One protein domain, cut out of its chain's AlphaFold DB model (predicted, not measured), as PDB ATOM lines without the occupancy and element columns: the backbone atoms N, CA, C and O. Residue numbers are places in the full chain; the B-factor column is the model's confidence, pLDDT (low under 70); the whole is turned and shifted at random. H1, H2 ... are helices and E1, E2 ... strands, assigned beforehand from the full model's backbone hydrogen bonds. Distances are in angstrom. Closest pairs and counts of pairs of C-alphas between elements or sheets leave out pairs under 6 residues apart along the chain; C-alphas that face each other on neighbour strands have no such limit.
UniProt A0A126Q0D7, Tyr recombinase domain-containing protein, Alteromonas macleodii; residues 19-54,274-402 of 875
ATOM      1  N   VAL A  19      38.832  91.576  65.337       86.50
ATOM      2  CA  VAL A  19      39.387  92.115  66.591       86.50
ATOM      3  C   VAL A  19      39.489  90.972  67.597       86.50
ATOM      4  O   VAL A  19      38.576  90.151  67.680       86.50
ATOM      5  N   SER A  20      40.606  90.893  68.319       86.44
ATOM      6  CA  SER A  20      40.965  89.755  69.168       86.44
ATOM      7  C   SER A  20      41.722  90.208  70.418       86.44
ATOM      8  O   SER A  20      42.511  91.142  70.358       86.44
ATOM      9  N   GLU A  21      41.536  89.515  71.539       89.38
ATOM     10  CA  GLU A  21      42.327  89.685  72.776       89.38
ATOM     11  C   GLU A  21      43.388  88.572  72.934       89.38
ATOM     12  O   GLU A  21      44.055  88.454  73.961       89.38
ATOM     13  N   ARG A  22      43.572  87.726  71.905       84.94
ATOM     14  CA  ARG A  22      44.546  86.622  71.918       84.94
ATOM     15  C   ARG A  22      45.968  87.143  71.681       84.94
ATOM     16  O   ARG A  22      46.440  87.163  70.546       84.94
ATOM     17  N   ILE A  23      46.661  87.490  72.767       83.56
ATOM     18  CA  ILE A  23      48.055  87.980  72.769       83.56
ATOM     19  C   ILE A  23      48.997  87.077  71.947       83.56
ATOM     20  O   ILE A  23      49.835  87.593  71.218       83.56
ATOM     21  N   GLY A  24      48.813  85.749  71.961       80.88
ATOM     22  CA  GLY A  24      49.616  84.786  71.181       80.88
ATOM     23  C   GLY A  24      49.516  84.882  69.645       80.88
ATOM     24  O   GLY A  24      50.126  84.078  68.946       80.88
ATOM     25  N   LEU A  25      48.745  85.833  69.104       83.31
ATOM     26  CA  LEU A  25      48.776  86.225  67.686       83.31
ATOM     27  C   LEU A  25      49.881  87.258  67.380       83.31
ATOM     28  O   LEU A  25      50.252  87.442  66.218       83.31
ATOM     29  N   LEU A  26      50.399  87.935  68.409       86.06
ATOM     30  CA  LEU A  26      51.594  88.769  68.332       86.06
ATOM     31  C   LEU A  26      52.835  87.872  68.280       86.06
ATOM     32  O   LEU A  26      52.841  86.758  68.806       86.06
ATOM     33  N   ARG A  27      53.919  88.373  67.686       86.25
ATOM     34  CA  ARG A  27      55.252  87.779  67.852       86.25
ATOM     35  C   ARG A  27      56.145  88.698  68.657       86.25
ATOM     36  O   ARG A  27      56.149  89.899  68.415       86.25
ATOM     37  N   SER A  28      56.928  88.110  69.549       86.44
ATOM     38  CA  SER A  28      57.995  88.803  70.256       86.44
ATOM     39  C   SER A  28      59.350  88.482  69.628       86.44
ATOM     40  O   SER A  28      59.593  87.343  69.217       86.44
ATOM     41  N   TYR A  29      60.216  89.485  69.521       85.56
ATOM     42  CA  TYR A  29      61.573  89.373  68.993       85.56
ATOM     43  C   TYR A  29      62.503  90.354  69.707       85.56
ATOM     44  O   TYR A  29      62.102  91.466  70.034       85.56
ATOM     45  N   LYS A  30      63.767  89.967  69.902       88.50
ATOM     46  CA  LYS A  30      64.760  90.838  70.541       88.50
ATOM     47  C   LYS A  30      65.332  91.877  69.574       88.50
ATOM     48  O   LYS A  30      65.616  91.548  68.418       88.50
ATOM     49  N   GLY A  31      65.514  93.106  70.053       87.81
ATOM     50  CA  GLY A  31      66.156  94.188  69.303       87.81
ATOM     51  C   GLY A  31      67.625  93.909  68.988       87.81
ATOM     52  O   GLY A  31      68.314  93.274  69.786       87.81
ATOM     53  N   TYR A  32      68.105  94.364  67.822       88.00
ATOM     54  CA  TYR A  32      69.443  94.011  67.321       88.00
ATOM     55  C   TYR A  32      70.603  94.556  68.169       88.00
ATOM     56  O   TYR A  32      71.693  93.991  68.114       88.00
ATOM     57  N   ARG A  33      70.385  95.640  68.929       87.94
ATOM     58  CA  ARG A  33      71.375  96.196  69.865       87.94
ATOM     59  C   ARG A  33      70.833  96.297  71.291       87.94
ATOM     60  O   ARG A  33      71.594  96.068  72.226       87.94
ATOM     61  N   SER A  34      69.537  96.571  71.478       86.88
ATOM     62  CA  SER A  34      68.951  96.655  72.826       86.88
ATOM     63  C   SER A  34      68.846  95.292  73.521       86.88
ATOM     64  O   SER A  34      68.887  95.227  74.748       86.88
ATOM     65  N   ASN A  35      68.706  94.198  72.755       81.44
ATOM     66  CA  ASN A  35      68.417  92.845  73.255       81.44
ATOM     67  C   ASN A  35      67.107  92.748  74.086       81.44
ATOM     68  O   ASN A  35      66.850  91.729  74.734       81.44
ATOM     69  N   ILE A  36      66.263  93.789  74.047       87.81
ATOM     70  CA  ILE A  36      64.947  93.863  74.702       87.81
ATOM     71  C   ILE A  36      63.912  93.149  73.827       87.81
ATOM     72  O   ILE A  36      63.935  93.284  72.600       87.81
ATOM     73  N   GLU A  37      63.000  92.391  74.443       87.44
ATOM     74  CA  GLU A  37      61.846  91.821  73.742       87.44
ATOM     75  C   GLU A  37      60.875  92.914  73.292       87.44
ATOM     76  O   GLU A  37      60.323  93.657  74.100       87.44
ATOM     77  N   ASN A  38      60.655  92.972  71.984       88.38
ATOM     78  CA  ASN A  38      59.732  93.879  71.329       88.38
ATOM     79  C   ASN A  38      58.640  93.071  70.618       88.38
ATOM     80  O   ASN A  38      58.893  91.994  70.073       88.38
ATOM     81  N   VAL A  39      57.414  93.587  70.647       89.75
ATOM     82  CA  VAL A  39      56.183  92.862  70.327       89.75
ATOM     83  C   VAL A  39      55.568  93.400  69.037       89.75
ATOM     84  O   VAL A  39      55.458  94.607  68.837       89.75
ATOM     85  N   PHE A  40      55.154  92.492  68.152       88.88
ATOM     86  CA  PHE A  40      54.778  92.792  66.773       88.88
ATOM     87  C   PHE A  40      53.463  92.124  66.364       88.88
ATOM     88  O   PHE A  40      53.360  90.894  66.342       88.88
ATOM     89  N   ASN A  41      52.490  92.917  65.912       89.19
ATOM     90  CA  ASN A  41      51.361  92.405  65.145       89.19
ATOM     91  C   ASN A  41      51.770  92.189  63.684       89.19
ATOM     92  O   ASN A  41      51.783  93.104  62.857       89.19
ATOM     93  N   ILE A  42      52.097  90.934  63.389       80.38
ATOM     94  CA  ILE A  42      52.453  90.459  62.052       80.38
ATOM     95  C   ILE A  42      51.242  89.996  61.222       80.38
ATOM     96  O   ILE A  42      51.428  89.598  60.073       80.38
ATOM     97  N   THR A  43      50.021  90.012  61.768       83.31
ATOM     98  CA  THR A  43      48.808  89.697  60.992       83.31
ATOM     99  C   THR A  43      48.505  90.822  59.991       83.31
ATOM    100  O   THR A  43      49.069  91.917  60.078       83.31
ATOM    101  N   LEU A  44      47.625  90.566  59.016       77.56
ATOM    102  CA  LEU A  44      47.188  91.571  58.025       77.56
ATOM    103  C   LEU A  44      45.700  91.931  58.147       77.56
ATOM    104  O   LEU A  44      45.197  92.800  57.438       77.56
ATOM    105  N   ASP A  45      45.021  91.241  59.052       76.62
ATOM    106  CA  ASP A  45      43.577  91.121  59.174       76.62
ATOM    107  C   ASP A  45      43.106  91.206  60.633       76.62
ATOM    108  O   ASP A  45      41.921  91.417  60.851       76.62
ATOM    109  N   GLN A  46      43.977  91.094  61.645       84.94
ATOM    110  CA  GLN A  46      43.539  91.024  63.049       84.94
ATOM    111  C   GLN A  46      44.105  92.174  63.874       84.94
ATOM    112  O   GLN A  46      45.313  92.358  63.965       84.94
ATOM    113  N   ILE A  47      43.233  92.957  64.502       89.00
ATOM    114  CA  ILE A  47      43.622  93.974  65.481       89.00
ATOM    115  C   ILE A  47      43.622  93.316  66.856       89.00
ATOM    116  O   ILE A  47      42.619  92.732  67.268       89.00
ATOM    117  N   ILE A  48      44.756  93.395  67.547       92.06
ATOM    118  CA  ILE A  48      44.977  92.671  68.798       92.06
ATOM    119  C   ILE A  48      44.945  93.671  69.948       92.06
ATOM    120  O   ILE A  48      45.760  94.587  69.992       92.06
ATOM    121  N   ILE A  49      43.989  93.517  70.857       93.19
ATOM    122  CA  ILE A  49      43.907  94.279  72.105       93.19
ATOM    123  C   ILE A  49      44.828  93.606  73.128       93.19
ATOM    124  O   ILE A  49      44.917  92.378  73.171       93.19
ATOM    125  N   ASN A  50      45.509  94.405  73.946       91.25
ATOM    126  CA  ASN A  50      46.357  93.941  75.036       91.25
ATOM    127  C   ASN A  50      45.589  93.999  76.375       91.25
ATOM    128  O   ASN A  50      45.611  95.044  77.028       91.25
ATOM    129  N   PRO A  51      44.900  92.923  76.811       85.62
ATOM    130  CA  PRO A  51      44.144  92.934  78.067       85.62
ATOM    131  C   PRO A  51      45.034  93.121  79.307       85.62
ATOM    132  O   PRO A  51      44.552  93.599  80.326       85.62
ATOM    133  N   SER A  52      46.330  92.808  79.210       85.06
ATOM    134  CA  SER A  52      47.335  93.005  80.266       85.06
ATOM    135  C   SER A  52      47.986  94.396  80.230       85.06
ATOM    136  O   SER A  52      49.062  94.597  80.789       85.06
ATOM    137  N   HIS A  53      47.385  95.373  79.542       89.94
ATOM    138  CA  HIS A  53      47.882  96.743  79.577       89.94
ATOM    139  C   HIS A  53      47.437  97.466  80.858       89.94
ATOM    140  O   HIS A  53      46.248  97.503  81.162       89.94
ATOM    141  N   LYS A  54      48.362  98.139  81.558       88.44
ATOM    142  CA  LYS A  54      48.152  98.768  82.885       88.44
ATOM    143  C   LYS A  54      46.900  99.648  83.007       88.44
ATOM    144  O   LYS A  54      46.248  99.695  84.050       88.44
ATOM    145  N   LEU A 274      47.690  97.245  65.758       87.94
ATOM    146  CA  LEU A 274      47.091  97.197  64.425       87.94
ATOM    147  C   LEU A 274      47.982  96.371  63.472       87.94
ATOM    148  O   LEU A 274      49.204  96.420  63.599       87.94
ATOM    149  N   PRO A 275      47.419  95.669  62.472       84.81
ATOM    150  CA  PRO A 275      48.190  95.084  61.378       84.81
ATOM    151  C   PRO A 275      49.163  96.068  60.715       84.81
ATOM    152  O   PRO A 275      48.785  97.203  60.404       84.81
ATOM    153  N   TYR A 276      50.389  95.614  60.417       80.56
ATOM    154  CA  TYR A 276      51.454  96.442  59.818       80.56
ATOM    155  C   TYR A 276      51.009  97.223  58.570       80.56
ATOM    156  O   TYR A 276      51.425  98.362  58.353       80.56
ATOM    157  N   SER A 277      50.129  96.642  57.751       72.94
ATOM    158  CA  SER A 277      49.426  97.388  56.711       72.94
ATOM    159  C   SER A 277      47.937  97.066  56.716       72.94
ATOM    160  O   SER A 277      47.541  95.977  56.308       72.94
ATOM    161  N   ILE A 278      47.112  98.054  57.066       64.88
ATOM    162  CA  ILE A 278      45.682  98.066  56.747       64.88
ATOM    163  C   ILE A 278      45.475  99.061  55.589       64.88
ATOM    164  O   ILE A 278      45.383 100.264  55.843       64.88
ATOM    165  N   PRO A 279      45.384  98.628  54.313       50.16
ATOM    166  CA  PRO A 279      45.226  99.547  53.176       50.16
ATOM    167  C   PRO A 279      43.953 100.404  53.245       50.16
ATOM    168  O   PRO A 279      43.890 101.477  52.653       50.16
ATOM    169  N   SER A 280      42.937  99.937  53.978       50.34
ATOM    170  CA  SER A 280      41.679 100.644  54.226       50.34
ATOM    171  C   SER A 280      41.713 101.615  55.405       50.34
ATOM    172  O   SER A 280      40.893 102.529  55.431       50.34
ATOM    173  N   LEU A 281      42.655 101.487  56.348       55.78
ATOM    174  CA  LEU A 281      42.826 102.448  57.444       55.78
ATOM    175  C   LEU A 281      43.755 103.595  57.000       55.78
ATOM    176  O   LEU A 281      44.744 103.937  57.652       55.78
ATOM    177  N   ALA A 282      43.432 104.181  55.844       49.97
ATOM    178  CA  ALA A 282      44.134 105.309  55.242       49.97
ATOM    179  C   ALA A 282      43.812 106.609  55.999       49.97
ATOM    180  O   ALA A 282      43.082 107.481  55.528       49.97
ATOM    181  N   LEU A 283      44.338 106.711  57.219       54.50
ATOM    182  CA  LEU A 283      44.287 107.923  58.031       54.50
ATOM    183  C   LEU A 283      45.111 109.012  57.309       54.50
ATOM    184  O   LEU A 283      46.252 108.744  56.923       54.50
ATOM    185  N   ASP A 284      44.511 110.181  57.040       51.41
ATOM    186  CA  ASP A 284      45.024 111.146  56.048       51.41
ATOM    187  C   ASP A 284      46.431 111.648  56.406       51.41
ATOM    188  O   ASP A 284      46.636 112.336  57.409       51.41
ATOM    189  N   LEU A 285      47.391 111.333  55.531       44.03
ATOM    190  CA  LEU A 285      48.803 111.696  55.658       44.03
ATOM    191  C   LEU A 285      49.005 113.199  55.904       44.03
ATOM    192  O   LEU A 285      49.919 113.578  56.629       44.03
ATOM    193  N   ARG A 286      48.140 114.064  55.354       44.00
ATOM    194  CA  ARG A 286      48.265 115.526  55.509       44.00
ATOM    195  C   ARG A 286      47.847 116.056  56.879       44.00
ATOM    196  O   ARG A 286      48.170 117.198  57.187       44.00
ATOM    197  N   LEU A 287      47.144 115.259  57.685       44.09
ATOM    198  CA  LEU A 287      46.732 115.629  59.045       44.09
ATOM    199  C   LEU A 287      47.544 114.913  60.133       44.09
ATOM    200  O   LEU A 287      47.518 115.354  61.275       44.09
ATOM    201  N   MET A 288      48.266 113.838  59.796       51.78
ATOM    202  CA  MET A 288      48.977 113.012  60.782       51.78
ATOM    203  C   MET A 288      50.463 113.331  60.962       51.78
ATOM    204  O   MET A 288      51.082 112.782  61.869       51.78
ATOM    205  N   ASN A 289      51.034 114.276  60.207       53.00
ATOM    206  CA  ASN A 289      52.393 114.765  60.475       53.00
ATOM    207  C   ASN A 289      52.561 115.388  61.878       53.00
ATOM    208  O   ASN A 289      53.691 115.539  62.316       53.00
ATOM    209  N   THR A 290      51.482 115.710  62.600       55.94
ATOM    210  CA  THR A 290      51.516 116.162  64.007       55.94
ATOM    211  C   THR A 290      51.132 115.073  65.021       55.94
ATOM    212  O   THR A 290      51.004 115.373  66.203       55.94
ATOM    213  N   GLN A 291      50.906 113.828  64.581       65.62
ATOM    214  CA  GLN A 291      50.443 112.703  65.418       65.62
ATOM    215  C   GLN A 291      51.316 111.439  65.297       65.62
ATOM    216  O   GLN A 291      51.040 110.428  65.938       65.62
ATOM    217  N   LEU A 292      52.369 111.476  64.478       76.62
ATOM    218  CA  LEU A 292      53.424 110.461  64.484       76.62
ATOM    219  C   LEU A 292      54.355 110.672  65.692       76.62
ATOM    220  O   LEU A 292      54.470 111.803  66.169       76.62
ATOM    221  N   PRO A 293      55.024 109.617  66.192       82.31
ATOM    222  CA  PRO A 293      55.834 109.689  67.406       82.31
ATOM    223  C   PRO A 293      57.215 110.301  67.121       82.31
ATOM    224  O   PRO A 293      58.244 109.678  67.335       82.31
ATOM    225  N   TRP A 294      57.258 111.533  66.605       85.44
ATOM    226  CA  TRP A 294      58.514 112.237  66.299       85.44
ATOM    227  C   TRP A 294      59.387 112.514  67.533       85.44
ATOM    228  O   TRP A 294      60.553 112.843  67.377       85.44
ATOM    229  N   HIS A 295      58.809 112.392  68.731       84.88
ATOM    230  CA  HIS A 295      59.470 112.554  70.025       84.88
ATOM    231  C   HIS A 295      60.195 111.289  70.516       84.88
ATOM    232  O   HIS A 295      60.837 111.342  71.560       84.88
ATOM    233  N   THR A 296      60.050 110.141  69.841       88.81
ATOM    234  CA  THR A 296      60.841 108.944  70.168       88.81
ATOM    235  C   THR A 296      62.157 108.963  69.386       88.81
ATOM    236  O   THR A 296      62.190 109.532  68.291       88.81
ATOM    237  N   PRO A 297      63.235 108.310  69.860       91.50
ATOM    238  CA  PRO A 297      64.516 108.291  69.145       91.50
ATOM    239  C   PRO A 297      64.418 107.786  67.693       91.50
ATOM    240  O   PRO A 297      65.089 108.301  66.798       91.50
ATOM    241  N   LEU A 298      63.535 106.816  67.416       92.44
ATOM    242  CA  LEU A 298      63.235 106.362  66.052       92.44
ATOM    243  C   LEU A 298      62.548 107.459  65.217       92.44
ATOM    244  O   LEU A 298      62.826 107.603  64.021       92.44
ATOM    245  N   GLY A 299      61.663 108.239  65.841       91.19
ATOM    246  CA  GLY A 299      61.017 109.410  65.256       91.19
ATOM    247  C   GLY A 299      62.002 110.528  64.912       91.19
ATOM    248  O   GLY A 299      61.970 111.021  63.785       91.19
ATOM    249  N   GLU A 300      62.916 110.872  65.818       92.25
ATOM    250  CA  GLU A 300      63.945 111.905  65.614       92.25
ATOM    251  C   GLU A 300      64.868 111.573  64.427       92.25
ATOM    252  O   GLU A 300      65.118 112.417  63.560       92.25
ATOM    253  N   VAL A 301      65.304 110.312  64.310       93.62
ATOM    254  CA  VAL A 301      66.076 109.836  63.145       93.62
ATOM    255  C   VAL A 301      65.278 110.018  61.852       93.62
ATOM    256  O   VAL A 301      65.813 110.534  60.863       93.62
ATOM    257  N   CYS A 302      63.995 109.639  61.855       91.69
ATOM    258  CA  CYS A 302      63.110 109.817  60.704       91.69
ATOM    259  C   CYS A 302      62.907 111.299  60.347       91.69
ATOM    260  O   CYS A 302      62.870 111.624  59.160       91.69
ATOM    261  N   ALA A 303      62.807 112.189  61.341       89.88
ATOM    262  CA  ALA A 303      62.674 113.631  61.140       89.88
ATOM    263  C   ALA A 303      63.931 114.224  60.485       89.88
ATOM    264  O   ALA A 303      63.815 114.850  59.430       89.88
ATOM    265  N   SER A 304      65.128 113.924  61.010       90.94
ATOM    266  CA  SER A 304      66.398 114.440  60.462       90.94
ATOM    267  C   SER A 304      66.594 114.097  58.977       90.94
ATOM    268  O   SER A 304      67.055 114.918  58.187       90.94
ATOM    269  N   LEU A 305      66.171 112.898  58.557       89.50
ATOM    270  CA  LEU A 305      66.216 112.478  57.155       89.50
ATOM    271  C   LEU A 305      65.226 113.248  56.268       89.50
ATOM    272  O   LEU A 305      65.474 113.401  55.073       89.50
ATOM    273  N   ILE A 306      64.095 113.699  56.809       87.50
ATOM    274  CA  ILE A 306      63.086 114.466  56.064       87.50
ATOM    275  C   ILE A 306      63.514 115.934  55.936       87.50
ATOM    276  O   ILE A 306      63.310 116.526  54.872       87.50
ATOM    277  N   GLU A 307      64.135 116.495  56.976       87.00
ATOM    278  CA  GLU A 307      64.682 117.858  56.996       87.00
ATOM    279  C   GLU A 307      65.853 118.026  56.015       87.00
ATOM    280  O   GLU A 307      65.867 118.992  55.253       87.00
ATOM    281  N   ASP A 308      66.724 117.016  55.896       84.94
ATOM    282  CA  ASP A 308      67.774 116.917  54.862       84.94
ATOM    283  C   ASP A 308      67.235 116.794  53.413       84.94
ATOM    284  O   ASP A 308      67.996 116.608  52.459       84.94
ATOM    285  N   GLY A 309      65.914 116.851  53.207       80.69
ATOM    286  CA  GLY A 309      65.297 116.845  51.879       80.69
ATOM    287  C   GLY A 309      65.316 115.485  51.170       80.69
ATOM    288  O   GLY A 309      65.199 115.434  49.942       80.69
ATOM    289  N   ASN A 310      65.448 114.375  51.906       84.44
ATOM    290  CA  ASN A 310      65.569 113.033  51.334       84.44
ATOM    291  C   ASN A 310      64.405 112.678  50.386       84.44
ATOM    292  O   ASN A 310      63.220 112.730  50.734       84.44
ATOM    293  N   LYS A 311      64.768 112.221  49.183       85.00
ATOM    294  CA  LYS A 311      63.851 111.785  48.118       85.00
ATOM    295  C   LYS A 311      62.850 110.694  48.537       85.00
ATOM    296  O   LYS A 311      61.780 110.630  47.942       85.00
ATOM    297  N   HIS A 312      63.159 109.892  49.562       85.19
ATOM    298  CA  HIS A 312      62.306 108.806  50.079       85.19
ATOM    299  C   HIS A 312      61.467 109.195  51.316       85.19
ATOM    300  O   HIS A 312      61.040 108.337  52.093       85.19
ATOM    301  N   LYS A 313      61.217 110.496  51.533       84.81
ATOM    302  CA  LYS A 313      60.440 111.000  52.684       84.81
ATOM    303  C   LYS A 313      59.055 110.358  52.847       84.81
ATOM    304  O   LYS A 313      58.607 110.171  53.975       84.81
ATOM    305  N   ASN A 314      58.382 109.994  51.753       82.25
ATOM    306  CA  ASN A 314      57.055 109.374  51.816       82.25
ATOM    307  C   ASN A 314      57.146 107.946  52.377       82.25
ATOM    308  O   ASN A 314      56.300 107.532  53.167       82.25
ATOM    309  N   GLU A 315      58.188 107.211  51.994       85.25
ATOM    310  CA  GLU A 315      58.484 105.854  52.443       85.25
ATOM    311  C   GLU A 315      58.971 105.822  53.901       85.25
ATOM    312  O   GLU A 315      58.641 104.883  54.622       85.25
ATOM    313  N   ILE A 316      59.680 106.864  54.355       88.12
ATOM    314  CA  ILE A 316      60.070 107.064  55.765       88.12
ATOM    315  C   ILE A 316      58.839 107.350  56.637       88.12
ATOM    316  O   ILE A 316      58.622 106.662  57.633       88.12
ATOM    317  N   VAL A 317      57.977 108.290  56.226       84.50
ATOM    318  CA  VAL A 317      56.694 108.561  56.908       84.50
ATOM    319  C   VAL A 317      55.814 107.305  56.940       84.50
ATOM    320  O   VAL A 317      55.217 106.993  57.969       84.50
ATOM    321  N   LEU A 318      55.755 106.549  55.838       81.56
ATOM    322  CA  LEU A 318      55.024 105.282  55.755       81.56
ATOM    323  C   LEU A 318      55.594 104.215  56.703       81.56
ATOM    324  O   LEU A 318      54.815 103.525  57.360       81.56
ATOM    325  N   PHE A 319      56.922 104.092  56.789       87.94
ATOM    326  CA  PHE A 319      57.601 103.180  57.708       87.94
ATOM    327  C   PHE A 319      57.261 103.513  59.164       87.94
ATOM    328  O   PHE A 319      56.652 102.680  59.835       87.94
ATOM    329  N   LEU A 320      57.560 104.737  59.619       87.62
ATOM    330  CA  LEU A 320      57.346 105.163  61.009       87.62
ATOM    331  C   LEU A 320      55.879 104.982  61.428       87.62
ATOM    332  O   LEU A 320      55.590 104.429  62.491       87.62
ATOM    333  N   ARG A 321      54.942 105.374  60.554       83.31
ATOM    334  CA  ARG A 321      53.493 105.238  60.770       83.31
ATOM    335  C   ARG A 321      53.035 103.786  60.899       83.31
ATOM    336  O   ARG A 321      52.127 103.509  61.673       83.31
ATOM    337  N   ASN A 322      53.582 102.874  60.101       83.75
ATOM    338  CA  ASN A 322      53.178 101.467  60.130       83.75
ATOM    339  C   ASN A 322      53.809 100.732  61.327       83.75
ATOM    340  O   ASN A 322      53.150  99.913  61.968       83.75
ATOM    341  N   VAL A 323      55.063 101.055  61.658       87.44
ATOM    342  CA  VAL A 323      55.797 100.498  62.803       87.44
ATOM    343  C   VAL A 323      55.149 100.907  64.129       87.44
ATOM    344  O   VAL A 323      54.702 100.030  64.866       87.44
ATOM    345  N   SER A 324      54.947 102.208  64.368       85.00
ATOM    346  CA  SER A 324      54.308 102.762  65.590       85.00
ATOM    347  C   SER A 324      52.790 102.534  65.702       85.00
ATOM    348  O   SER A 324      52.079 103.222  66.433       85.00
ATOM    349  N   ARG A 325      52.269 101.589  64.916       85.56
ATOM    350  CA  ARG A 325      50.897 101.071  64.989       85.56
ATOM    351  C   ARG A 325      50.843  99.565  65.201       85.56
ATOM    352  O   ARG A 325      49.818  99.061  65.641       85.56
ATOM    353  N   SER A 326      51.909  98.861  64.830       88.44
ATOM    354  CA  SER A 326      51.995  97.398  64.843       88.44
ATOM    355  C   SER A 326      53.015  96.871  65.847       88.44
ATOM    356  O   SER A 326      53.170  95.658  65.956       88.44
ATOM    357  N   SER A 327      53.700  97.756  66.577       90.50
ATOM    358  CA  SER A 327      54.729  97.408  67.556       90.50
ATOM    359  C   SER A 327      54.988  98.522  68.564       90.50
ATOM    360  O   SER A 327      54.698  99.682  68.279       90.50
ATOM    361  N   ASN A 328      55.606  98.163  69.688       89.06
ATOM    362  CA  ASN A 328      56.062  99.068  70.750       89.06
ATOM    363  C   ASN A 328      57.469  99.664  70.493       89.06
ATOM    364  O   ASN A 328      58.179  99.984  71.439       89.06
ATOM    365  N   LEU A 329      57.906  99.764  69.229       89.50
ATOM    366  CA  LEU A 329      59.252 100.230  68.875       89.50
ATOM    367  C   LEU A 329      59.424 101.748  69.067       89.50
ATOM    368  O   LEU A 329      58.857 102.536  68.305       89.50
ATOM    369  N   GLU A 330      60.283 102.143  70.011       86.50
ATOM    370  CA  GLU A 330      60.617 103.552  70.280       86.50
ATOM    371  C   GLU A 330      61.999 103.979  69.758       86.50
ATOM    372  O   GLU A 330      62.143 105.112  69.294       86.50
ATOM    373  N   THR A 331      63.009 103.098  69.761       91.06
ATOM    374  CA  THR A 331      64.351 103.376  69.208       91.06
ATOM    375  C   THR A 331      64.723 102.434  68.056       91.06
ATOM    376  O   THR A 331      64.109 101.388  67.844       91.06
ATOM    377  N   CYS A 332      65.741 102.808  67.277       91.62
ATOM    378  CA  CYS A 332      66.309 101.963  66.229       91.62
ATOM    379  C   CYS A 332      66.868 100.646  66.789       91.62
ATOM    380  O   CYS A 332      66.714  99.606  66.151       91.62
ATOM    381  N   ASP A 333      67.482 100.679  67.975       91.12
ATOM    382  CA  ASP A 333      68.147  99.533  68.621       91.12
ATOM    383  C   ASP A 333      67.219  98.362  68.956       91.12
ATOM    384  O   ASP A 333      67.671  97.214  69.039       91.12
ATOM    385  N   ASP A 334      65.925  98.651  69.090       91.25
ATOM    386  CA  ASP A 334      64.864  97.678  69.322       91.25
ATOM    387  C   ASP A 334      64.424  96.939  68.049       91.25
ATOM    388  O   ASP A 334      63.752  95.911  68.140       91.25
ATOM    389  N   ILE A 335      64.802  97.410  66.852       91.25
ATOM    390  CA  ILE A 335      64.392  96.793  65.581       91.25
ATOM    391  C   ILE A 335      65.050  95.404  65.452       91.25
ATOM    392  O   ILE A 335      66.273  95.315  65.323       91.25
ATOM    393  N   PRO A 336      64.288  94.294  65.412       89.06
ATOM    394  CA  PRO A 336      64.872  92.965  65.288       89.06
ATOM    395  C   PRO A 336      65.386  92.715  63.871       89.06
ATOM    396  O   PRO A 336      64.682  92.997  62.896       89.06
ATOM    397  N   LEU A 337      66.548  92.067  63.736       84.56
ATOM    398  CA  LEU A 337      67.106  91.672  62.430       84.56
ATOM    399  C   LEU A 337      66.080  90.912  61.567       84.56
ATOM    400  O   LEU A 337      65.940  91.150  60.371       84.56
ATOM    401  N   VAL A 338      65.309  90.019  62.189       79.62
ATOM    402  CA  VAL A 338      64.361  89.125  61.511       79.62
ATOM    403  C   VAL A 338      63.071  89.837  61.058       79.62
ATOM    404  O   VAL A 338      62.437  89.387  60.096       79.62
ATOM    405  N   TYR A 339      62.685  90.953  61.685       83.44
ATOM    406  CA  TYR A 339      61.371  91.599  61.515       83.44
ATOM    407  C   TYR A 339      61.030  92.013  60.061       83.44
ATOM    408  O   TYR A 339      59.958  91.623  59.579       83.44
ATOM    409  N   PRO A 340      61.926  92.668  59.285       82.44
ATOM    410  CA  PRO A 340      61.668  93.003  57.876       82.44
ATOM    411  C   PRO A 340      61.335  91.785  56.998       82.44
ATOM    412  O   PRO A 340      60.576  91.888  56.028       82.44
ATOM    413  N   SER A 341      61.890  90.614  57.332       75.69
ATOM    414  CA  SER A 341      61.741  89.383  56.544       75.69
ATOM    415  C   SER A 341      60.397  88.671  56.756       75.69
ATOM    416  O   SER A 341      59.877  88.075  55.804       75.69
ATOM    417  N   ASP A 342      59.809  88.767  57.959       78.44
ATOM    418  CA  ASP A 342      58.454  88.263  58.238       78.44
ATOM    419  C   ASP A 342      57.428  89.066  57.462       78.44
ATOM    420  O   ASP A 342      56.740  88.518  56.601       78.44
ATOM    421  N   LEU A 343      57.382  90.378  57.714       79.62
ATOM    422  CA  LEU A 343      56.406  91.272  57.102       79.62
ATOM    423  C   LEU A 343      56.441  91.160  55.580       79.62
ATOM    424  O   LEU A 343      55.412  90.958  54.947       79.62
ATOM    425  N   THR A 344      57.629  91.164  54.977       79.06
ATOM    426  CA  THR A 344      57.786  91.022  53.522       79.06
ATOM    427  C   THR A 344      57.277  89.685  52.970       79.06
ATOM    428  O   THR A 344      56.893  89.597  51.799       79.06
ATOM    429  N   SER A 345      57.271  88.625  53.777       76.44
ATOM    430  CA  SER A 345      56.762  87.301  53.395       76.44
ATOM    431  C   SER A 345      55.256  87.186  53.590       76.44
ATOM    432  O   SER A 345      54.568  86.721  52.685       76.44
ATOM    433  N   ILE A 346      54.735  87.728  54.684       77.50
ATOM    434  CA  ILE A 346      53.302  87.768  54.976       77.50
ATOM    435  C   ILE A 346      52.575  88.690  53.975       77.50
ATOM    436  O   ILE A 346      51.600  88.278  53.347       77.50
ATOM    437  N   LEU A 347      53.123  89.882  53.710       76.94
ATOM    438  CA  LEU A 347      52.630  90.817  52.689       76.94
ATOM    439  C   LEU A 347      52.661  90.201  51.283       76.94
ATOM    440  O   LEU A 347      51.713  90.381  50.521       76.94
ATOM    441  N   LYS A 348      53.700  89.423  50.934       73.31
ATOM    442  CA  LYS A 348      53.727  88.705  49.648       73.31
ATOM    443  C   LYS A 348      52.611  87.659  49.566       73.31
ATOM    444  O   LYS A 348      51.950  87.584  48.537       73.31
ATOM    445  N   ASN A 349      52.382  86.880  50.622       73.44
ATOM    446  CA  ASN A 349      51.331  85.857  50.628       73.44
ATOM    447  C   ASN A 349      49.931  86.473  50.431       73.44
ATOM    448  O   ASN A 349      49.110  85.900  49.719       73.44
ATOM    449  N   TYR A 350      49.692  87.666  50.982       73.50
ATOM    450  CA  TYR A 350      48.444  88.422  50.820       73.50
ATOM    451  C   TYR A 350      48.276  89.079  49.440       73.50
ATOM    452  O   TYR A 350      47.166  89.133  48.915       73.50
ATOM    453  N   GLN A 351      49.358  89.563  48.819       70.06
ATOM    454  CA  GLN A 351      49.297  90.033  47.428       70.06
ATOM    455  C   GLN A 351      49.052  88.856  46.469       70.06
ATOM    456  O   GLN A 351      48.168  88.935  45.614       70.06
ATOM    457  N   ASN A 352      49.738  87.725  46.687       69.88
ATOM    458  CA  ASN A 352      49.528  86.481  45.944       69.88
ATOM    459  C   ASN A 352      48.062  86.006  46.025       69.88
ATOM    460  O   ASN A 352      47.482  85.673  44.994       69.88
ATOM    461  N   SER A 353      47.440  85.995  47.214       67.44
ATOM    462  CA  SER A 353      46.035  85.575  47.379       67.44
ATOM    463  C   SER A 353      45.016  86.553  46.775       67.44
ATOM    464  O   SER A 353      43.845  86.206  46.636       67.44
ATOM    465  N   LYS A 354      45.462  87.743  46.353       64.62
ATOM    466  CA  LYS A 354      44.694  88.717  45.561       64.62
ATOM    467  C   LYS A 354      45.068  88.730  44.072       64.62
ATOM    468  O   LYS A 354      44.616  89.608  43.344       64.62
ATOM    469  N   GLY A 355      45.877  87.773  43.614       62.47
ATOM    470  CA  GLY A 355      46.303  87.646  42.215       62.47
ATOM    471  C   GLY A 355      47.445  88.581  41.794       62.47
ATOM    472  O   GLY A 355      47.822  88.584  40.623       62.47
ATOM    473  N   TYR A 356      48.031  89.351  42.716       62.16
ATOM    474  CA  TYR A 356      49.151  90.249  42.426       62.16
ATOM    475  C   TYR A 356      50.495  89.546  42.660       62.16
ATOM    476  O   TYR A 356      50.838  89.168  43.777       62.16
ATOM    477  N   SER A 357      51.288  89.405  41.596       50.28
ATOM    478  CA  SER A 357      52.594  88.725  41.623       50.28
ATOM    479  C   SER A 357      53.753  89.591  42.142       50.28
ATOM    480  O   SER A 357      54.833  89.071  42.438       50.28
ATOM    481  N   THR A 358      53.556  90.908  42.265       47.31
ATOM    482  CA  THR A 358      54.576  91.880  42.679       47.31
ATOM    483  C   THR A 358      54.412  92.289  44.143       47.31
ATOM    484  O   THR A 358      53.351  92.709  44.596       47.31
ATOM    485  N   ALA A 359      55.496  92.182  44.918       50.19
ATOM    486  CA  ALA A 359      55.480  92.437  46.357       50.19
ATOM    487  C   ALA A 359      55.660  93.932  46.692       50.19
ATOM    488  O   ALA A 359      56.722  94.349  47.158       50.19
ATOM    489  N   THR A 360      54.614  94.737  46.497       55.75
ATOM    490  CA  THR A 360      54.500  96.055  47.142       55.75
ATOM    491  C   THR A 360      54.105  95.848  48.610       55.75
ATOM    492  O   THR A 360      53.005  95.382  48.908       55.75
ATOM    493  N   GLY A 361      55.036  96.115  49.535       66.06
ATOM    494  CA  GLY A 361      54.881  95.736  50.945       66.06
ATOM    495  C   GLY A 361      55.760  96.518  51.926       66.06
ATOM    496  O   GLY A 361      55.277  97.445  52.567       66.06
ATOM    497  N   PHE A 362      57.031  96.130  52.077       79.25
ATOM    498  CA  PHE A 362      57.924  96.679  53.108       79.25
ATOM    499  C   PHE A 362      58.936  97.698  52.533       79.25
ATOM    500  O   PHE A 362      59.601  97.390  51.538       79.25
ATOM    501  N   PRO A 363      59.103  98.894  53.134       84.12
ATOM    502  CA  PRO A 363      59.952  99.963  52.604       84.12
ATOM    503  C   PRO A 363      61.428  99.787  53.013       84.12
ATOM    504  O   PRO A 363      61.983 100.584  53.769       84.12
ATOM    505  N   PHE A 364      62.092  98.752  52.485       85.38
ATOM    506  CA  PHE A 364      63.503  98.435  52.783       85.38
ATOM    507  C   PHE A 364      64.469  99.619  52.612       85.38
ATOM    508  O   PHE A 364      65.399  99.764  53.398       85.38
ATOM    509  N   ILE A 365      64.243 100.478  51.609       85.31
ATOM    510  CA  ILE A 365      65.082 101.659  51.351       85.31
ATOM    511  C   ILE A 365      64.991 102.659  52.513       85.31
ATOM    512  O   ILE A 365      66.019 103.163  52.958       85.31
ATOM    513  N   ALA A 366      63.785 102.895  53.042       88.19
ATOM    514  CA  ALA A 366      63.578 103.782  54.184       88.19
ATOM    515  C   ALA A 366      64.228 103.214  55.451       88.19
ATOM    516  O   ALA A 366      65.014 103.915  56.083       88.19
ATOM    517  N   LEU A 367      63.990 101.932  55.771       91.31
ATOM    518  CA  LEU A 367      64.636 101.278  56.917       91.31
ATOM    519  C   LEU A 367      66.165 101.352  56.815       91.31
ATOM    520  O   LEU A 367      66.821 101.686  57.797       91.31
ATOM    521  N   LYS A 368      66.737 101.093  55.631       91.31
ATOM    522  CA  LYS A 368      68.184 101.205  55.426       91.31
ATOM    523  C   LYS A 368      68.692 102.618  55.719       91.31
ATOM    524  O   LYS A 368      69.669 102.755  56.440       91.31
ATOM    525  N   GLN A 369      68.029 103.656  55.204       92.19
ATOM    526  CA  GLN A 369      68.431 105.043  55.464       92.19
ATOM    527  C   GLN A 369      68.305 105.431  56.946       92.19
ATOM    528  O   GLN A 369      69.165 106.147  57.446       92.19
ATOM    529  N   ILE A 370      67.278 104.937  57.645       93.62
ATOM    530  CA  ILE A 370      67.070 105.146  59.089       93.62
ATOM    531  C   ILE A 370      68.203 104.492  59.893       93.62
ATOM    532  O   ILE A 370      68.852 105.167  60.687       93.62
ATOM    533  N   ILE A 371      68.504 103.216  59.633       93.81
ATOM    534  CA  ILE A 371      69.600 102.477  60.283       93.81
ATOM    535  C   ILE A 371      70.968 103.104  59.975       93.81
ATOM    536  O   ILE A 371      71.747 103.351  60.892       93.81
ATOM    537  N   ASP A 372      71.259 103.409  58.705       92.31
ATOM    538  CA  ASP A 372      72.547 103.986  58.298       92.31
ATOM    539  C   ASP A 372      72.735 105.426  58.839       92.31
ATOM    540  O   ASP A 372      73.870 105.831  59.089       92.31
ATOM    541  N   ARG A 373      71.656 106.195  59.081       92.94
ATOM    542  CA  ARG A 373      71.704 107.492  59.795       92.94
ATOM    543  C   ARG A 373      71.887 107.307  61.301       92.94
ATOM    544  O   ARG A 373      72.685 108.019  61.900       92.94
ATOM    545  N   TYR A 374      71.170 106.363  61.905       93.56
ATOM    546  CA  TYR A 374      71.257 106.107  63.340       93.56
ATOM    547  C   TYR A 374      72.652 105.614  63.748       93.56
ATOM    548  O   TYR A 374      73.257 106.198  64.639       93.56
ATOM    549  N   GLU A 375      73.221 104.627  63.051       92.31
ATOM    550  CA  GLU A 375      74.583 104.139  63.330       92.31
ATOM    551  C   GLU A 375      75.688 105.161  63.010       92.31
ATOM    552  O   GLU A 375      76.805 105.021  63.507       92.31
ATOM    553  N   LEU A 376      75.412 106.182  62.192       90.88
ATOM    554  CA  LEU A 376      76.341 107.294  61.973       90.88
ATOM    555  C   LEU A 376      76.373 108.235  63.187       90.88
ATOM    556  O   LEU A 376      77.444 108.713  63.553       90.88
ATOM    557  N   ASN A 377      75.222 108.452  63.830       87.50
ATOM    558  CA  ASN A 377      75.108 109.240  65.058       87.50
ATOM    559  C   ASN A 377      75.542 108.441  66.308       87.50
ATOM    560  O   ASN A 377      76.094 109.018  67.241       87.50
ATOM    561  N   PHE A 378      75.320 107.121  66.316       87.19
ATOM    562  CA  PHE A 378      75.589 106.203  67.432       87.19
ATOM    563  C   PHE A 378      76.459 105.007  66.973       87.19
ATOM    564  O   PHE A 378      75.956 103.881  66.828       87.19
ATOM    565  N   PRO A 379      77.763 105.238  66.710       84.69
ATOM    566  CA  PRO A 379      78.650 104.269  66.055       84.69
ATOM    567  C   PRO A 379      79.138 103.120  66.949       84.69
ATOM    568  O   PRO A 379      79.698 102.154  66.422       84.69
ATOM    569  N   GLU A 380      78.955 103.225  68.268       79.62
ATOM    570  CA  GLU A 380      79.350 102.221  69.263       79.62
ATOM    571  C   GLU A 380      78.300 101.107  69.407       79.62
ATOM    572  O   GLU A 380      77.104 101.355  69.282       79.62
ATOM    573  N   GLY A 381      78.741  99.880  69.700       76.00
ATOM    574  CA  GLY A 381      77.873  98.700  69.839       76.00
ATOM    575  C   GLY A 381      77.716  97.873  68.556       76.00
ATOM    576  O   GLY A 381      78.324  98.161  67.523       76.00
ATOM    577  N   GLU A 382      76.911  96.805  68.620       80.44
ATOM    578  CA  GLU A 382      76.642  95.944  67.459       80.44
ATOM    579  C   GLU A 382      75.970  96.737  66.321       80.44
ATOM    580  O   GLU A 382      75.303  97.748  66.555       80.44
ATOM    581  N   ARG A 383      76.183  96.307  65.074       85.94
ATOM    582  CA  ARG A 383      75.625  96.936  63.869       85.94
ATOM    583  C   ARG A 383      74.572  96.048  63.231       85.94
ATOM    584  O   ARG A 383      74.773  94.843  63.090       85.94
ATOM    585  N   PHE A 384      73.492  96.656  62.754       84.94
ATOM    586  CA  PHE A 384      72.400  95.959  62.093       84.94
ATOM    587  C   PHE A 384      72.936  95.185  60.887       84.94
ATOM    588  O   PHE A 384      73.568  95.755  59.991       84.94
ATOM    589  N   ASN A 385      72.683  93.878  60.828       79.06
ATOM    590  CA  ASN A 385      73.202  93.050  59.748       79.06
ATOM    591  C   ASN A 385      72.499  93.398  58.420       79.06
ATOM    592  O   ASN A 385      71.334  93.065  58.194       79.06
ATOM    593  N   ARG A 386      73.234  94.061  57.514       81.31
ATOM    594  CA  ARG A 386      72.736  94.572  56.220       81.31
ATOM    595  C   ARG A 386      72.143  93.485  55.315       81.31
ATOM    596  O   ARG A 386      71.299  93.816  54.488       81.31
ATOM    597  N   ALA A 387      72.475  92.207  55.517       67.06
ATOM    598  CA  ALA A 387      71.829  91.091  54.823       67.06
ATOM    599  C   ALA A 387      70.307  91.015  55.075       67.06
ATOM    600  O   ALA A 387      69.560  90.566  54.205       67.06
ATOM    601  N   PHE A 388      69.827  91.499  56.226       69.62
ATOM    602  CA  PHE A 388      68.397  91.556  56.544       69.62
ATOM    603  C   PHE A 388      67.670  92.751  55.904       69.62
ATOM    604  O   PHE A 388      66.442  92.744  55.800       69.62
ATOM    605  N   LEU A 389      68.415  93.742  55.400       72.88
ATOM    606  CA  LEU A 389      67.886  94.859  54.607       72.88
ATOM    607  C   LEU A 389      67.674  94.479  53.127       72.88
ATOM    608  O   LEU A 389      67.166  95.281  52.344       72.88
ATOM    609  N   GLU A 390      68.011  93.244  52.744       66.75
ATOM    610  CA  GLU A 390      67.768  92.679  51.420       66.75
ATOM    611  C   GLU A 390      66.759  91.528  51.489       66.75
ATOM    612  O   GLU A 390      67.048  90.444  51.987       66.75
ATOM    613  N   ASN A 391      65.582  91.726  50.895       56.53
ATOM    614  CA  ASN A 391      64.488  90.748  50.820       56.53
ATOM    615  C   ASN A 391      64.937  89.313  50.436       56.53
ATOM    616  O   ASN A 391      64.485  88.332  51.025       56.53
ATOM    617  N   ILE A 392      65.845  89.182  49.462       54.53
ATOM    618  CA  ILE A 392      66.348  87.881  48.984       54.53
ATOM    619  C   ILE A 392      67.297  87.246  50.011       54.53
ATOM    620  O   ILE A 392      67.175  86.058  50.313       54.53
ATOM    621  N   THR A 393      68.222  88.028  50.561       45.38
ATOM    622  CA  THR A 393      69.281  87.555  51.461       45.38
ATOM    623  C   THR A 393      68.719  87.233  52.851       45.38
ATOM    624  O   THR A 393      68.945  86.134  53.359       45.38
ATOM    625  N   ALA A 394      67.834  88.084  53.379       49.19
ATOM    626  CA  ALA A 394      67.069  87.843  54.603       49.19
ATOM    627  C   ALA A 394      66.237  86.548  54.531       49.19
ATOM    628  O   ALA A 394      66.220  85.746  55.466       49.19
ATOM    629  N   ARG A 395      65.578  86.291  53.389       50.31
ATOM    630  CA  ARG A 395      64.836  85.038  53.157       50.31
ATOM    631  C   ARG A 395      65.747  83.821  53.061       50.31
ATOM    632  O   ARG A 395      65.354  82.750  53.523       50.31
ATOM    633  N   ARG A 396      66.947  83.949  52.485       46.41
ATOM    634  CA  ARG A 396      67.936  82.855  52.437       46.41
ATOM    635  C   ARG A 396      68.408  82.456  53.838       46.41
ATOM    636  O   ARG A 396      68.511  81.256  54.071       46.41
ATOM    637  N   MET A 397      68.600  83.429  54.735       47.12
ATOM    638  CA  MET A 397      68.944  83.218  56.151       47.12
ATOM    639  C   MET A 397      67.774  82.629  56.950       47.12
ATOM    640  O   MET A 397      67.881  81.537  57.495       47.12
ATOM    641  N   LYS A 398      66.591  83.252  56.927       44.41
ATOM    642  CA  LYS A 398      65.451  82.729  57.702       44.41
ATOM    643  C   LYS A 398      65.021  81.324  57.272       44.41
ATOM    644  O   LYS A 398      64.643  80.493  58.092       44.41
ATOM    645  N   SER A 399      65.105  81.039  55.971       43.41
ATOM    646  CA  SER A 399      64.853  79.691  55.467       43.41
ATOM    647  C   SER A 399      66.005  78.718  55.712       43.41
ATOM    648  O   SER A 399      65.773  77.535  55.489       43.41
ATOM    649  N   SER A 400      67.215  79.142  56.115       42.69
ATOM    650  CA  SER A 400      68.235  78.213  56.629       42.69
ATOM    651  C   SER A 400      67.950  77.796  58.070       42.69
ATOM    652  O   SER A 400      68.102  76.619  58.365       42.69
ATOM    653  N   ASP A 401      67.438  78.684  58.924       45.03
ATOM    654  CA  ASP A 401      67.230  78.370  60.348       45.03
ATOM    655  C   ASP A 401      66.143  77.304  60.566       45.03
ATOM    656  O   ASP A 401      66.321  76.382  61.359       45.03
ATOM    657  N   GLN A 402      65.043  77.386  59.807       52.97
ATOM    658  CA  GLN A 402      63.948  76.400  59.818       52.97
ATOM    659  C   GLN A 402      64.145  75.244  58.818       52.97
ATOM    660  O   GLN A 402      63.254  74.411  58.636       52.97
TER     661      GLN A 402
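Overview. This is residues 19 to 54 and 274 to 402 of the 875 residues of the protein "Tyr recombinase domain-containing protein" of Alteromonas macleodii (UniProt A0A126Q0D7). A small two-stranded hairpin, E1 and E2, lies at one side of a compact cluster of crossed helices, in which the helical hairpin of H2 and H3 is crossed at about right angles by H5. Near the first residues of H5, a second group begins: H4 and H7 meet near their first residues as an L, with the short H6 between H5 and H7 along the chain. H1 is off to one side near H3, and E3 stands apart from the other two strands. The printed part has 165 residues, with three named strands followed by seven named helices; the sheet has the order E1 - E2 and is antiparallel, and the class is mostly helix. The whole is compact, with a radius of gyration of the C-alphas of 15.7 A, and rounded, spanning 42 by 39 by 39 A.

Along the chain. E1 is residues 27 to 30, beginning with C-alpha 27 at (55.252, 87.779, 67.852), and E2 is residues 37 to 40. E3 is residues 46 to 49. H3 is residues 313 to 326, 20.1 A from first to last C-alpha; H4, residues 339 to 352, has 20.2 A, and H5, residues 364 to 377, has 20.1 A. C-alpha 313 is at (60.440, 111.000, 52.684). H2, residues 297 to 307, is 15.5 A long, and H7, residues 391 to 401, is 15.9 A long and ends with C-alpha 401 at (67.230, 78.370, 60.348). H1, residues 285 to 288, and H6, residues 386 to 389, have four residues each.

Arrangement. E1 and E2 form a hairpin, antiparallel at 145 degrees; N 29 and O 38 are within hydrogen-bond range at 2.9 A, and N 40 and O 27 at 2.8 A. The closest C-alphas of E2 and H3 are those of Phe 40 and Ser 326, 5.7 A apart; those of E1 and H4 are Tyr 29 and Tyr 339, 7.8 A apart. E3 pairs with no named strand, but residues 19 to 20 pair with residues 47 to 48 of E3, parallel. H2 and H3 form a helical hairpin: they touch, closest at the C-alphas of Ile 306 and Lys 313, 5.5 A, with a shallow tilt of 18 degrees, opposite ways. H5 touches H3 with residues 365 to 370 alone, closest at the C-alphas of Ile 316 and Ala 366, 5.1 A, about perpendicular at 90 degrees. H5 touches H2 with residues 369 to 374 alone, closest at the C-alphas of Val 301 and Ile 370, 6.3 A, about perpendicular at 77 degrees. H5 and H6 only just touch, with 3 pairs of C-alphas within 8 A, the closest being Phe 364 and Leu 389, 5.9 A. H4 and H5 are close but not clearly touching: the C-alphas of Pro 340 and Phe 364 are 7.7 A apart. H4 touches H7 with residues 340 to 344 alone, closest at the C-alphas of Ser 341 and Ala 394, 5.9 A, about perpendicular at 74 degrees. H6 and H7 only just touch, with 3 pairs of C-alphas within 8 A, and only at the corner; their closest C-alphas, of Phe 388 and Ala 394, are 4.4 A apart. H1 touches no helix, but H1 and H3 are near each other, with 6 pairs of C-alphas within 10 A. In H2, H4, H5 and H7 every O i to N i+4 pair is within hydrogen-bond range, and in H3 9 of 10; H1 and H6 are too short for such a pair.

Size, cuts and confidence. The C-alphas farthest apart, of Gly 355 and Glu 380, are 45.1 A apart. Residues 55 to 273 are not printed, and C-alphas 54 and 274 are 18.6 A apart across this cut. The links H3 to H4 and H4 to H5 are long. The mean pLDDT of the printed part is 78.1, and 39 residues are under 70: 278 to 291, 352 to 361, 387 to 388 and 390 to 402.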